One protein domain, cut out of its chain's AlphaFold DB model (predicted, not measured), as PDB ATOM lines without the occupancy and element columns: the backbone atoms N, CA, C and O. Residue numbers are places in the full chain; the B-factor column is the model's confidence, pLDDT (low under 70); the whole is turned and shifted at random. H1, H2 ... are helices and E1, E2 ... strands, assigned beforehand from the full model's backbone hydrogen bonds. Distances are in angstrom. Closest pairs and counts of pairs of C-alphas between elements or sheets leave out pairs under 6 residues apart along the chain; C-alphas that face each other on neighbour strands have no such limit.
ATOM      1  N   GLN A  13      18.377  34.667  48.605       85.25
ATOM      2  CA  GLN A  13      17.013  35.129  48.362       85.25
ATOM      3  C   GLN A  13      16.883  35.957  47.073       85.25
ATOM      4  O   GLN A  13      15.954  35.752  46.295       85.25
ATOM      5  N   GLU A  14      17.820  36.869  46.803       87.75
ATOM      6  CA  GLU A  14      17.800  37.675  45.574       87.75
ATOM      7  C   GLU A  14      18.011  36.840  44.307       87.75
ATOM      8  O   GLU A  14      17.375  37.098  43.282       87.75
ATOM      9  N   ASN A  15      18.862  35.813  44.373       91.44
ATOM     10  CA  ASN A  15      19.097  34.908  43.248       91.44
ATOM     11  C   ASN A  15      17.841  34.088  42.945       91.44
ATOM     12  O   ASN A  15      17.443  33.982  41.785       91.44
ATOM     13  N   PHE A  16      17.171  33.583  43.982       93.75
ATOM     14  CA  PHE A  16      15.913  32.864  43.813       93.75
ATOM     15  C   PHE A  16      14.798  33.760  43.281       93.75
ATOM     16  O   PHE A  16      14.065  33.337  42.392       93.75
ATOM     17  N   LYS A  17      14.705  35.016  43.739       93.69
ATOM     18  CA  LYS A  17      13.759  35.992  43.177       93.69
ATOM     19  C   LYS A  17      13.976  36.197  41.682       93.69
ATOM     20  O   LYS A  17      13.023  36.102  40.921       93.69
ATOM     21  N   LYS A  18      15.217  36.441  41.253       93.19
ATOM     22  CA  LYS A  18      15.546  36.645  39.830       93.19
ATOM     23  C   LYS A  18      15.240  35.407  38.987       93.19
ATOM     24  O   LYS A  18      14.693  35.525  37.893       93.19
ATOM     25  N   ALA A  19      15.572  34.223  39.499       95.19
ATOM     26  CA  ALA A  19      15.263  32.964  38.830       95.19
ATOM     27  C   ALA A  19      13.748  32.752  38.701       95.19
ATOM     28  O   ALA A  19      13.275  32.381  37.627       95.19
ATOM     29  N   LEU A  20      12.989  33.038  39.762       96.00
ATOM     30  CA  LEU A  20      11.538  32.888  39.776       96.00
ATOM     31  C   LEU A  20      10.841  33.899  38.858       96.00
ATOM     32  O   LEU A  20       9.959  33.507  38.104       96.00
ATOM     33  N   ASP A  21      11.278  35.158  38.842       95.00
ATOM     34  CA  ASP A  21      10.768  36.191  37.927       95.00
ATOM     35  C   ASP A  21      10.978  35.785  36.454       95.00
ATOM     36  O   ASP A  21      10.056  35.788  35.634       95.00
ATOM     37  N   SER A  22      12.176  35.278  36.135       95.75
ATOM     38  CA  SER A  22      12.458  34.729  34.807       95.75
ATOM     39  C   SER A  22      11.633  33.477  34.490       95.75
ATOM     40  O   SER A  22      11.278  33.260  33.335       95.75
ATOM     41  N   ALA A  23      11.322  32.641  35.479       96.94
ATOM     42  CA  ALA A  23      10.504  31.455  35.264       96.94
ATOM     43  C   ALA A  23       9.032  31.795  35.041       96.94
ATOM     44  O   ALA A  23       8.418  31.213  34.156       96.94
ATOM     45  N   ILE A  24       8.486  32.768  35.771       96.12
ATOM     46  CA  ILE A  24       7.108  33.250  35.611       96.12
ATOM     47  C   ILE A  24       6.858  33.733  34.176       96.12
ATOM     48  O   ILE A  24       5.824  33.413  33.597       96.12
ATOM     49  N   THR A  25       7.823  34.432  33.571       95.00
ATOM     50  CA  THR A  25       7.718  34.910  32.177       95.00
ATOM     51  C   THR A  25       7.860  33.809  31.122       95.00
ATOM     52  O   THR A  25       7.399  33.975  29.998       95.00
ATOM     53  N   LYS A  26       8.494  32.681  31.462       94.81
ATOM     54  CA  LYS A  26       8.732  31.546  30.550       94.81
ATOM     55  C   LYS A  26       7.746  30.399  30.744       94.81
ATOM     56  O   LYS A  26       7.686  29.500  29.904       94.81
ATOM     57  N   ALA A  27       7.038  30.380  31.867       96.12
ATOM     58  CA  ALA A  27       6.162  29.287  32.229       96.12
ATOM     59  C   ALA A  27       4.978  29.194  31.258       96.12
ATOM     60  O   ALA A  27       4.415  30.214  30.857       96.12
ATOM     61  N   PRO A  28       4.565  27.972  30.884       95.31
ATOM     62  CA  PRO A  28       3.390  27.790  30.054       95.31
ATOM     63  C   PRO A  28       2.139  28.271  30.793       95.31
ATOM     64  O   PRO A  28       1.887  27.911  31.944       95.31
ATOM     65  N   ILE A  29       1.309  29.039  30.093       95.19
ATOM     66  CA  ILE A  29       0.011  29.469  30.605       95.19
ATOM     67  C   ILE A  29      -0.990  28.341  30.359       95.19
ATOM     68  O   ILE A  29      -1.277  27.958  29.224       95.19
ATOM     69  N   ARG A  30      -1.486  27.756  31.447       93.31
ATOM     70  CA  ARG A  30      -2.406  26.614  31.454       93.31
ATOM     71  C   ARG A  30      -3.864  27.079  31.447       93.31
ATOM     72  O   ARG A  30      -4.175  28.270  31.454       93.31
ATOM     73  N   SER A  31      -4.783  26.112  31.469       88.94
ATOM     74  CA  SER A  31      -6.229  26.350  31.466       88.94
ATOM     75  C   SER A  31      -6.668  27.351  32.539       88.94
ATOM     76  O   SER A  31      -6.291  27.233  33.710       88.94
ATOM     77  N   GLY A  32      -7.510  28.301  32.127       90.25
ATOM     78  CA  GLY A  32      -7.972  29.396  32.979       90.25
ATOM     79  C   GLY A  32      -6.922  30.483  33.199       90.25
ATOM     80  O   GLY A  32      -7.003  31.163  34.217       90.25
ATOM     81  N   ASN A  33      -5.950  30.608  32.286       94.75
ATOM     82  CA  ASN A  33      -4.911  31.637  32.297       94.75
ATOM     83  C   ASN A  33      -3.998  31.542  33.530       94.75
ATOM     84  O   ASN A  33      -3.619  32.544  34.125       94.75
ATOM     85  N   ARG A  34      -3.673  30.321  33.968       94.44
ATOM     86  CA  ARG A  34      -2.925  30.084  35.214       94.44
ATOM     87  C   ARG A  34      -1.544  29.524  34.945       94.44
ATOM     88  O   ARG A  34      -1.389  28.661  34.088       94.44
ATOM     89  N   ILE A  35      -0.581  29.935  35.755       96.12
ATOM     90  CA  ILE A  35       0.735  29.304  35.847       96.12
ATOM     91  C   ILE A  35       0.692  28.291  36.994       96.12
ATOM     92  O   ILE A  35       0.113  28.559  38.050       96.12
ATOM     93  N   TYR A  36       1.248  27.104  36.784       95.81
ATOM     94  CA  TYR A  36       1.262  26.050  37.799       95.81
ATOM     95  C   TYR A  36       2.571  26.073  38.587       95.81
ATOM     96  O   TYR A  36       3.640  26.337  38.037       95.81
ATOM     97  N   LEU A  37       2.485  25.788  39.887       95.38
ATOM     98  CA  LEU A  37       3.646  25.680  40.767       95.38
ATOM     99  C   LEU A  37       4.631  24.623  40.251       95.38
ATOM    100  O   LEU A  37       5.839  24.848  40.278       95.38
ATOM    101  N   THR A  38       4.119  23.503  39.732       94.88
ATOM    102  CA  THR A  38       4.946  22.438  39.145       94.88
ATOM    103  C   THR A  38       5.764  22.911  37.944       94.88
ATOM    104  O   THR A  38       6.931  22.544  37.828       94.88
ATOM    105  N   ASP A  39       5.203  23.769  37.089       96.12
ATOM    106  CA  ASP A  39       5.926  24.344  35.949       96.12
ATOM    107  C   ASP A  39       7.076  25.248  36.430       96.12
ATOM    108  O   ASP A  39       8.200  25.156  35.932       96.12
ATOM    109  N   LEU A  40       6.831  26.079  37.450       96.62
ATOM    110  CA  LEU A  40       7.862  26.938  38.047       96.62
ATOM    111  C   LEU A  40       8.977  26.121  38.707       96.62
ATOM    112  O   LEU A  40      10.156  26.454  38.564       96.62
ATOM    113  N   TRP A  41       8.621  25.031  39.387       96.25
ATOM    114  CA  TRP A  41       9.585  24.093  39.954       96.25
ATOM    115  C   TRP A  41      10.455  23.449  38.871       96.25
ATOM    116  O   TRP A  41      11.678  23.455  38.998       96.25
ATOM    117  N   ILE A  42       9.861  22.976  37.771       95.94
ATOM    118  CA  ILE A  42      10.597  22.366  36.651       95.94
ATOM    119  C   ILE A  42      11.583  23.361  36.026       95.94
ATOM    120  O   ILE A  42      12.721  23.000  35.735       95.94
ATOM    121  N   ILE A  43      11.170  24.618  35.835       96.44
ATOM    122  CA  ILE A  43      12.003  25.638  35.182       96.44
ATOM    123  C   ILE A  43      13.160  26.087  36.080       96.44
ATOM    124  O   ILE A  43      14.270  26.308  35.600       96.44
ATOM    125  N   THR A  44      12.903  26.259  37.377       95.75
ATOM    126  CA  THR A  44      13.881  26.855  38.301       95.75
ATOM    127  C   THR A  44      14.721  25.828  39.049       95.75
ATOM    128  O   THR A  44      15.790  26.172  39.545       95.75
ATOM    129  N   SER A  45      14.237  24.587  39.175       94.38
ATOM    130  CA  SER A  45      14.752  23.584  40.118       94.38
ATOM    131  C   SER A  45      14.802  24.068  41.580       94.38
ATOM    132  O   SER A  45      15.481  23.462  42.408       94.38
ATOM    133  N   ILE A  46      14.088  25.148  41.922       93.62
ATOM    134  CA  ILE A  46      13.998  25.672  43.288       93.62
ATOM    135  C   ILE A  46      12.969  24.840  44.059       93.62
ATOM    136  O   ILE A  46      11.870  24.647  43.546       93.62
ATOM    137  N   PRO A  47      13.266  24.383  45.289       92.50
ATOM    138  CA  PRO A  47      12.294  23.696  46.134       92.50
ATOM    139  C   PRO A  47      10.947  24.422  46.198       92.50
ATOM    140  O   PRO A  47      10.887  25.636  46.385       92.50
ATOM    141  N   GLU A  48       9.853  23.673  46.069       91.69
ATOM    142  CA  GLU A  48       8.501  24.240  46.014       91.69
ATOM    143  C   GLU A  48       8.166  25.098  47.237       91.69
ATOM    144  O   GLU A  48       7.544  26.146  47.098       91.69
ATOM    145  N   GLU A  49       8.607  24.687  48.427       90.38
ATOM    146  CA  GLU A  49       8.451  25.453  49.667       90.38
ATOM    147  C   GLU A  49       9.072  26.852  49.576       90.38
ATOM    148  O   GLU A  49       8.440  27.825  49.984       90.38
ATOM    149  N   ILE A  50      10.239  26.969  48.934       92.44
ATOM    150  CA  ILE A  50      10.909  28.246  48.685       92.44
ATOM    151  C   ILE A  50      10.133  29.052  47.643       92.44
ATOM    152  O   ILE A  50       9.959  30.256  47.814       92.44
ATOM    153  N   ILE A  51       9.624  28.422  46.579       94.12
ATOM    154  CA  ILE A  51       8.793  29.119  45.584       94.12
ATOM    155  C   ILE A  51       7.531  29.683  46.248       94.12
ATOM    156  O   ILE A  51       7.201  30.849  46.051       94.12
ATOM    157  N   VAL A  52       6.844  28.886  47.067       92.31
ATOM    158  CA  VAL A  52       5.654  29.316  47.811       92.31
ATOM    159  C   VAL A  52       5.996  30.453  48.772       92.31
ATOM    160  O   VAL A  52       5.273  31.448  48.808       92.31
ATOM    161  N   GLU A  53       7.092  30.351  49.522       90.56
ATOM    162  CA  GLU A  53       7.555  31.426  50.404       90.56
ATOM    163  C   GLU A  53       7.831  32.710  49.614       90.56
ATOM    164  O   GLU A  53       7.339  33.779  49.973       90.56
ATOM    165  N   LEU A  54       8.539  32.617  48.487       92.25
ATOM    166  CA  LEU A  54       8.837  33.765  47.637       92.25
ATOM    167  C   LEU A  54       7.562  34.413  47.098       92.25
ATOM    168  O   LEU A  54       7.426  35.628  47.217       92.25
ATOM    169  N   LEU A  55       6.630  33.627  46.556       91.56
ATOM    170  CA  LEU A  55       5.360  34.119  46.011       91.56
ATOM    171  C   LEU A  55       4.450  34.740  47.076       91.56
ATOM    172  O   LEU A  55       3.692  35.651  46.769       91.56
ATOM    173  N   THR A  56       4.510  34.254  48.318       87.06
ATOM    174  CA  THR A  56       3.661  34.752  49.414       87.06
ATOM    175  C   THR A  56       4.253  35.953  50.145       87.06
ATOM    176  O   THR A  56       3.507  36.728  50.738       87.06
ATOM    177  N   THR A  57       5.575  36.121  50.120       86.44
ATOM    178  CA  THR A  57       6.273  37.220  50.812       86.44
ATOM    179  C   THR A  57       6.680  38.362  49.885       86.44
ATOM    180  O   THR A  57       7.099  39.414  50.366       86.44
ATOM    181  N   ASN A  58       6.575  38.185  48.564       86.69
ATOM    182  CA  ASN A  58       7.009  39.173  47.579       86.69
ATOM    183  C   ASN A  58       5.966  39.381  46.488       86.69
ATOM    184  O   ASN A  58       5.232  38.470  46.119       86.69
ATOM    185  N   ASN A  59       5.981  40.577  45.907       86.00
ATOM    186  CA  ASN A  59       5.157  40.899  44.752       86.00
ATOM    187  C   ASN A  59       5.905  40.533  43.470       86.00
ATOM    188  O   ASN A  59       6.904  41.172  43.133       86.00
ATOM    189  N   PHE A  60       5.401  39.533  42.751       90.38
ATOM    190  CA  PHE A  60       5.833  39.211  41.395       90.38
ATOM    191  C   PHE A  60       4.829  39.754  40.388       90.38
ATOM    192  O   PHE A  60       3.623  39.754  40.634       90.38
ATOM    193  N   ARG A  61       5.326  40.220  39.243       90.38
ATOM    194  CA  ARG A  61       4.461  40.597  38.125       90.38
ATOM    195  C   ARG A  61       4.176  39.358  37.294       90.38
ATOM    196  O   ARG A  61       5.097  38.646  36.907       90.38
ATOM    197  N   LEU A  62       2.900  39.115  37.031       92.25
ATOM    198  CA  LEU A  62       2.489  38.064  36.113       92.25
ATOM    199  C   LEU A  62       2.524  38.590  34.668       92.25
ATOM    200  O   LEU A  62       2.342  39.794  34.463       92.25
ATOM    201  N   PRO A  63       2.748  37.713  33.674       91.25
ATOM    202  CA  PRO A  63       2.473  38.014  32.274       91.25
ATOM    203  C   PRO A  63       1.033  38.500  32.094       91.25
ATOM    204  O   PRO A  63       0.152  38.104  32.858       91.25
ATOM    205  N   GLU A  64       0.783  39.326  31.080       88.50
ATOM    206  CA  GLU A  64      -0.541  39.918  30.816       88.50
ATOM    207  C   GLU A  64      -1.626  38.847  30.656       88.50
ATOM    208  O   GLU A  64      -2.764  38.987  31.102       88.50
ATOM    209  N   GLU A  65      -1.245  37.727  30.064       91.00
ATOM    210  CA  GLU A  65      -2.113  36.613  29.751       91.00
ATOM    211  C   GLU A  65      -2.303  35.670  30.949       91.00
ATOM    212  O   GLU A  65      -3.107  34.742  30.859       91.00
ATOM    213  N   ALA A  66      -1.588  35.876  32.062       93.50
ATOM    214  CA  ALA A  66      -1.669  35.060  33.267       93.50
ATOM    215  C   ALA A  66      -2.414  35.790  34.400       93.50
ATOM    216  O   ALA A  66      -2.012  36.848  34.873       93.50
ATOM    217  N   VAL A  67      -3.485  35.176  34.904       93.75
ATOM    218  CA  VAL A  67      -4.308  35.734  35.988       93.75
ATOM    219  C   VAL A  67      -3.828  35.322  37.375       93.75
ATOM    220  O   VAL A  67      -4.062  36.044  38.340       93.75
ATOM    221  N   ALA A  68      -3.186  34.155  37.503       93.75
ATOM    222  CA  ALA A  68      -2.721  33.649  38.792       93.75
ATOM    223  C   ALA A  68      -1.663  32.546  38.671       93.75
ATOM    224  O   ALA A  68      -1.649  31.777  37.706       93.75
ATOM    225  N   ILE A  69      -0.854  32.403  39.719       94.38
ATOM    226  CA  ILE A  69      -0.038  31.221  40.001       94.38
ATOM    227  C   ILE A  69      -0.784  30.350  41.012       94.38
ATOM    228  O   ILE A  69      -1.234  30.839  42.053       94.38
ATOM    229  N   VAL A  70      -0.914  29.055  40.723       93.75
ATOM    230  CA  VAL A  70      -1.638  28.102  41.576       93.75
ATOM    231  C   VAL A  70      -0.785  26.903  41.973       93.75
ATOM    232  O   VAL A  70      -0.035  26.367  41.163       93.75
ATOM    233  N   ASP A  71      -0.960  26.444  43.210       93.00
ATOM    234  CA  ASP A  71      -0.507  25.126  43.659       93.00
ATOM    235  C   ASP A  71      -1.431  24.068  43.042       93.00
ATOM    236  O   ASP A  71      -2.578  23.899  43.464       93.00
ATOM    237  N   ASP A  72      -0.952  23.400  41.995       90.50
ATOM    238  CA  ASP A  72      -1.675  22.378  41.244       90.50
ATOM    239  C   ASP A  72      -1.517  20.959  41.816       90.50
ATOM    240  O   ASP A  72      -2.210  20.046  41.362       90.50
ATOM    241  N   ARG A  73      -0.666  20.765  42.832       80.94
ATOM    242  CA  ARG A  73      -0.402  19.448  43.439       80.94
ATOM    243  C   ARG A  73      -1.427  19.064  44.498       80.94
ATOM    244  O   ARG A  73      -1.624  17.880  44.780       80.94
ATOM    245  N   ARG A  74      -2.078  20.049  45.120       75.75
ATOM    246  CA  ARG A  74      -3.115  19.804  46.129       75.75
ATOM    247  C   ARG A  74      -4.447  19.464  45.464       75.75
ATOM    248  O   ARG A  74      -4.824  20.060  44.460       75.75
ATOM    249  N   LYS A  75      -5.223  18.566  46.095       66.25
ATOM    250  CA  LYS A  75      -6.605  18.236  45.674       66.25
ATOM    251  C   LYS A  75      -7.468  19.482  45.438       66.25
ATOM    252  O   LYS A  75      -8.323  19.475  44.560       66.25
ATOM    253  N   HIS A  76      -7.224  20.543  46.205       64.12
ATOM    254  CA  HIS A  76      -7.808  21.859  45.993       64.12
ATOM    255  C   HIS A  76      -6.709  22.817  45.540       64.12
ATOM    256  O   HIS A  76      -5.809  23.126  46.323       64.12
ATOM    257  N   LYS A  77      -6.791  23.273  44.283       71.81
ATOM    258  CA  LYS A  77      -5.826  24.223  43.720       71.81
ATOM    259  C   LYS A  77      -5.863  25.520  44.525       71.81
ATOM    260  O   LYS A  77      -6.891  26.198  44.537       71.81
ATOM    261  N   ARG A  78      -4.762  25.857  45.199       83.62
ATOM    262  CA  ARG A  78      -4.638  27.083  46.005       83.62
ATOM    263  C   ARG A  78      -4.002  28.179  45.161       83.62
ATOM    264  O   ARG A  78      -2.973  27.938  44.541       83.62
ATOM    265  N   VAL A  79      -4.580  29.378  45.165       86.12
ATOM    266  CA  VAL A  79      -3.951  30.564  44.563       86.12
ATOM    267  C   VAL A  79      -2.797  31.018  45.455       86.12
ATOM    268  O   VAL A  79      -2.975  31.184  46.662       86.12
ATOM    269  N   LEU A  80      -1.610  31.143  44.865       86.31
ATOM    270  CA  LEU A  80      -0.381  31.573  45.538       86.31
ATOM    271  C   LEU A  80      -0.064  33.040  45.247       86.31
ATOM    272  O   LEU A  80       0.412  33.745  46.126       86.31
ATOM    273  N   CYS A  81      -0.339  33.477  44.020       84.56
ATOM    274  CA  CYS A  81      -0.164  34.845  43.551       84.56
ATOM    275  C   CYS A  81      -1.248  35.119  42.506       84.56
ATOM    276  O   CYS A  81      -1.526  34.254  41.677       84.56
ATOM    277  N   GLU A  82      -1.869  36.288  42.548       84.25
ATOM    278  CA  GLU A  82      -2.866  36.725  41.572       84.25
ATOM    279  C   GLU A  82      -2.428  38.043  40.945       84.25
ATOM    280  O   GLU A  82      -1.680  38.809  41.555       84.25
ATOM    281  N   THR A  83      -2.871  38.306  39.715       76.25
ATOM    282  CA  THR A  83      -2.719  39.644  39.151       76.25
ATOM    283  C   THR A  83      -3.544  40.588  40.015       76.25
ATOM    284  O   THR A  83      -4.775  40.519  40.041       76.25
TER     285      THR A  83
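This is residues 13 to 83 of the 90 residues of an uncharacterized protein of Kosmotogaceae bacterium (UniProt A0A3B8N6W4). A small sheet of three short strands is covered on one face by the helix H3, while H2 sits on the same face beside the strands. H1, the longest helix, packs on H2 nearly at a right angle and only grazes the sheet with its last residues, 24 to 26. The printed part has 71 residues with three named helices and three named strands, in the order H1 E1 H2 H3 E2 E3. The sheet runs E1 E2 E3 and is mixed, and the class is mixed, helices and strands. The whole is compact and rounded, with a radius of gyration of the C-alphas of 10.7 A and spans of 30 by 26 by 21 A.

In the sheet, E1 is residues 34 to 36, E2 residues 68 to 71, 10.1 A long, and E3 residues 78 to 82, 10.8 A long, ending with C-alpha 82 at (-2.866, 36.725, 41.572). H3 is residues 48 to 57, 14.0 A from first to last C-alpha. H2 is residues 37 to 44, 10.6 A long. H1 is residues 13 to 26, 20.0 A long, from C-alpha 13 at (17.013, 35.129, 48.362) to C-alpha 26 at (8.732, 31.546, 30.550).

E2 is the inner strand. E1 is parallel to it at 33 degrees, with N 35 and O 68 2.9 A apart, within hydrogen-bond range. E3 is antiparallel to E2 at 154 degrees, with N 69 and O 81 2.8 A apart, within hydrogen-bond range; the two form a hairpin. H3 is on the sheet at a height over the sheet of 9.7 A. It lies over E3 and only just over E2, where 3 of its C-alphas fall, and runs slantwise to the strands, at 40 degrees to E3 on the local plane. With H3 on one face, helix and sheet make two layers. H2 is on the same face but over none of the strands; its closest C-alphas to E2 are those of Leu 37 and Asp 71, 5.1 A apart. E1, H2, H3 and E2 form a strand-helix-strand unit, two parallel neighbour strands with helices between, whose crossover is right-handed. H2 and H3 touch, about perpendicular at 78 degrees, their closest C-alphas being those of Trp 41 and Glu 48, 6.2 A apart. H1 touches H2 with residues 19 to 24 alone, the C-alphas of Ala 23 and Leu 40 coming closest at 5.9 A; at 71 degrees they are only just about perpendicular. H1 and H3 are close but not clearly touching, with the C-alphas of Lys 17 and Leu 54 7.0 A apart. In H1, H2 and H3 every O i to N i+4 pair is within hydrogen-bond range.

The two C-alphas farthest apart are those of Glu 14 and Lys 75, 31.2 A. The printed part has no cut, and no link is long. The mean pLDDT of the printed part is 90.6; residues 75 to 76, in the link from E2 to E3, are under 70.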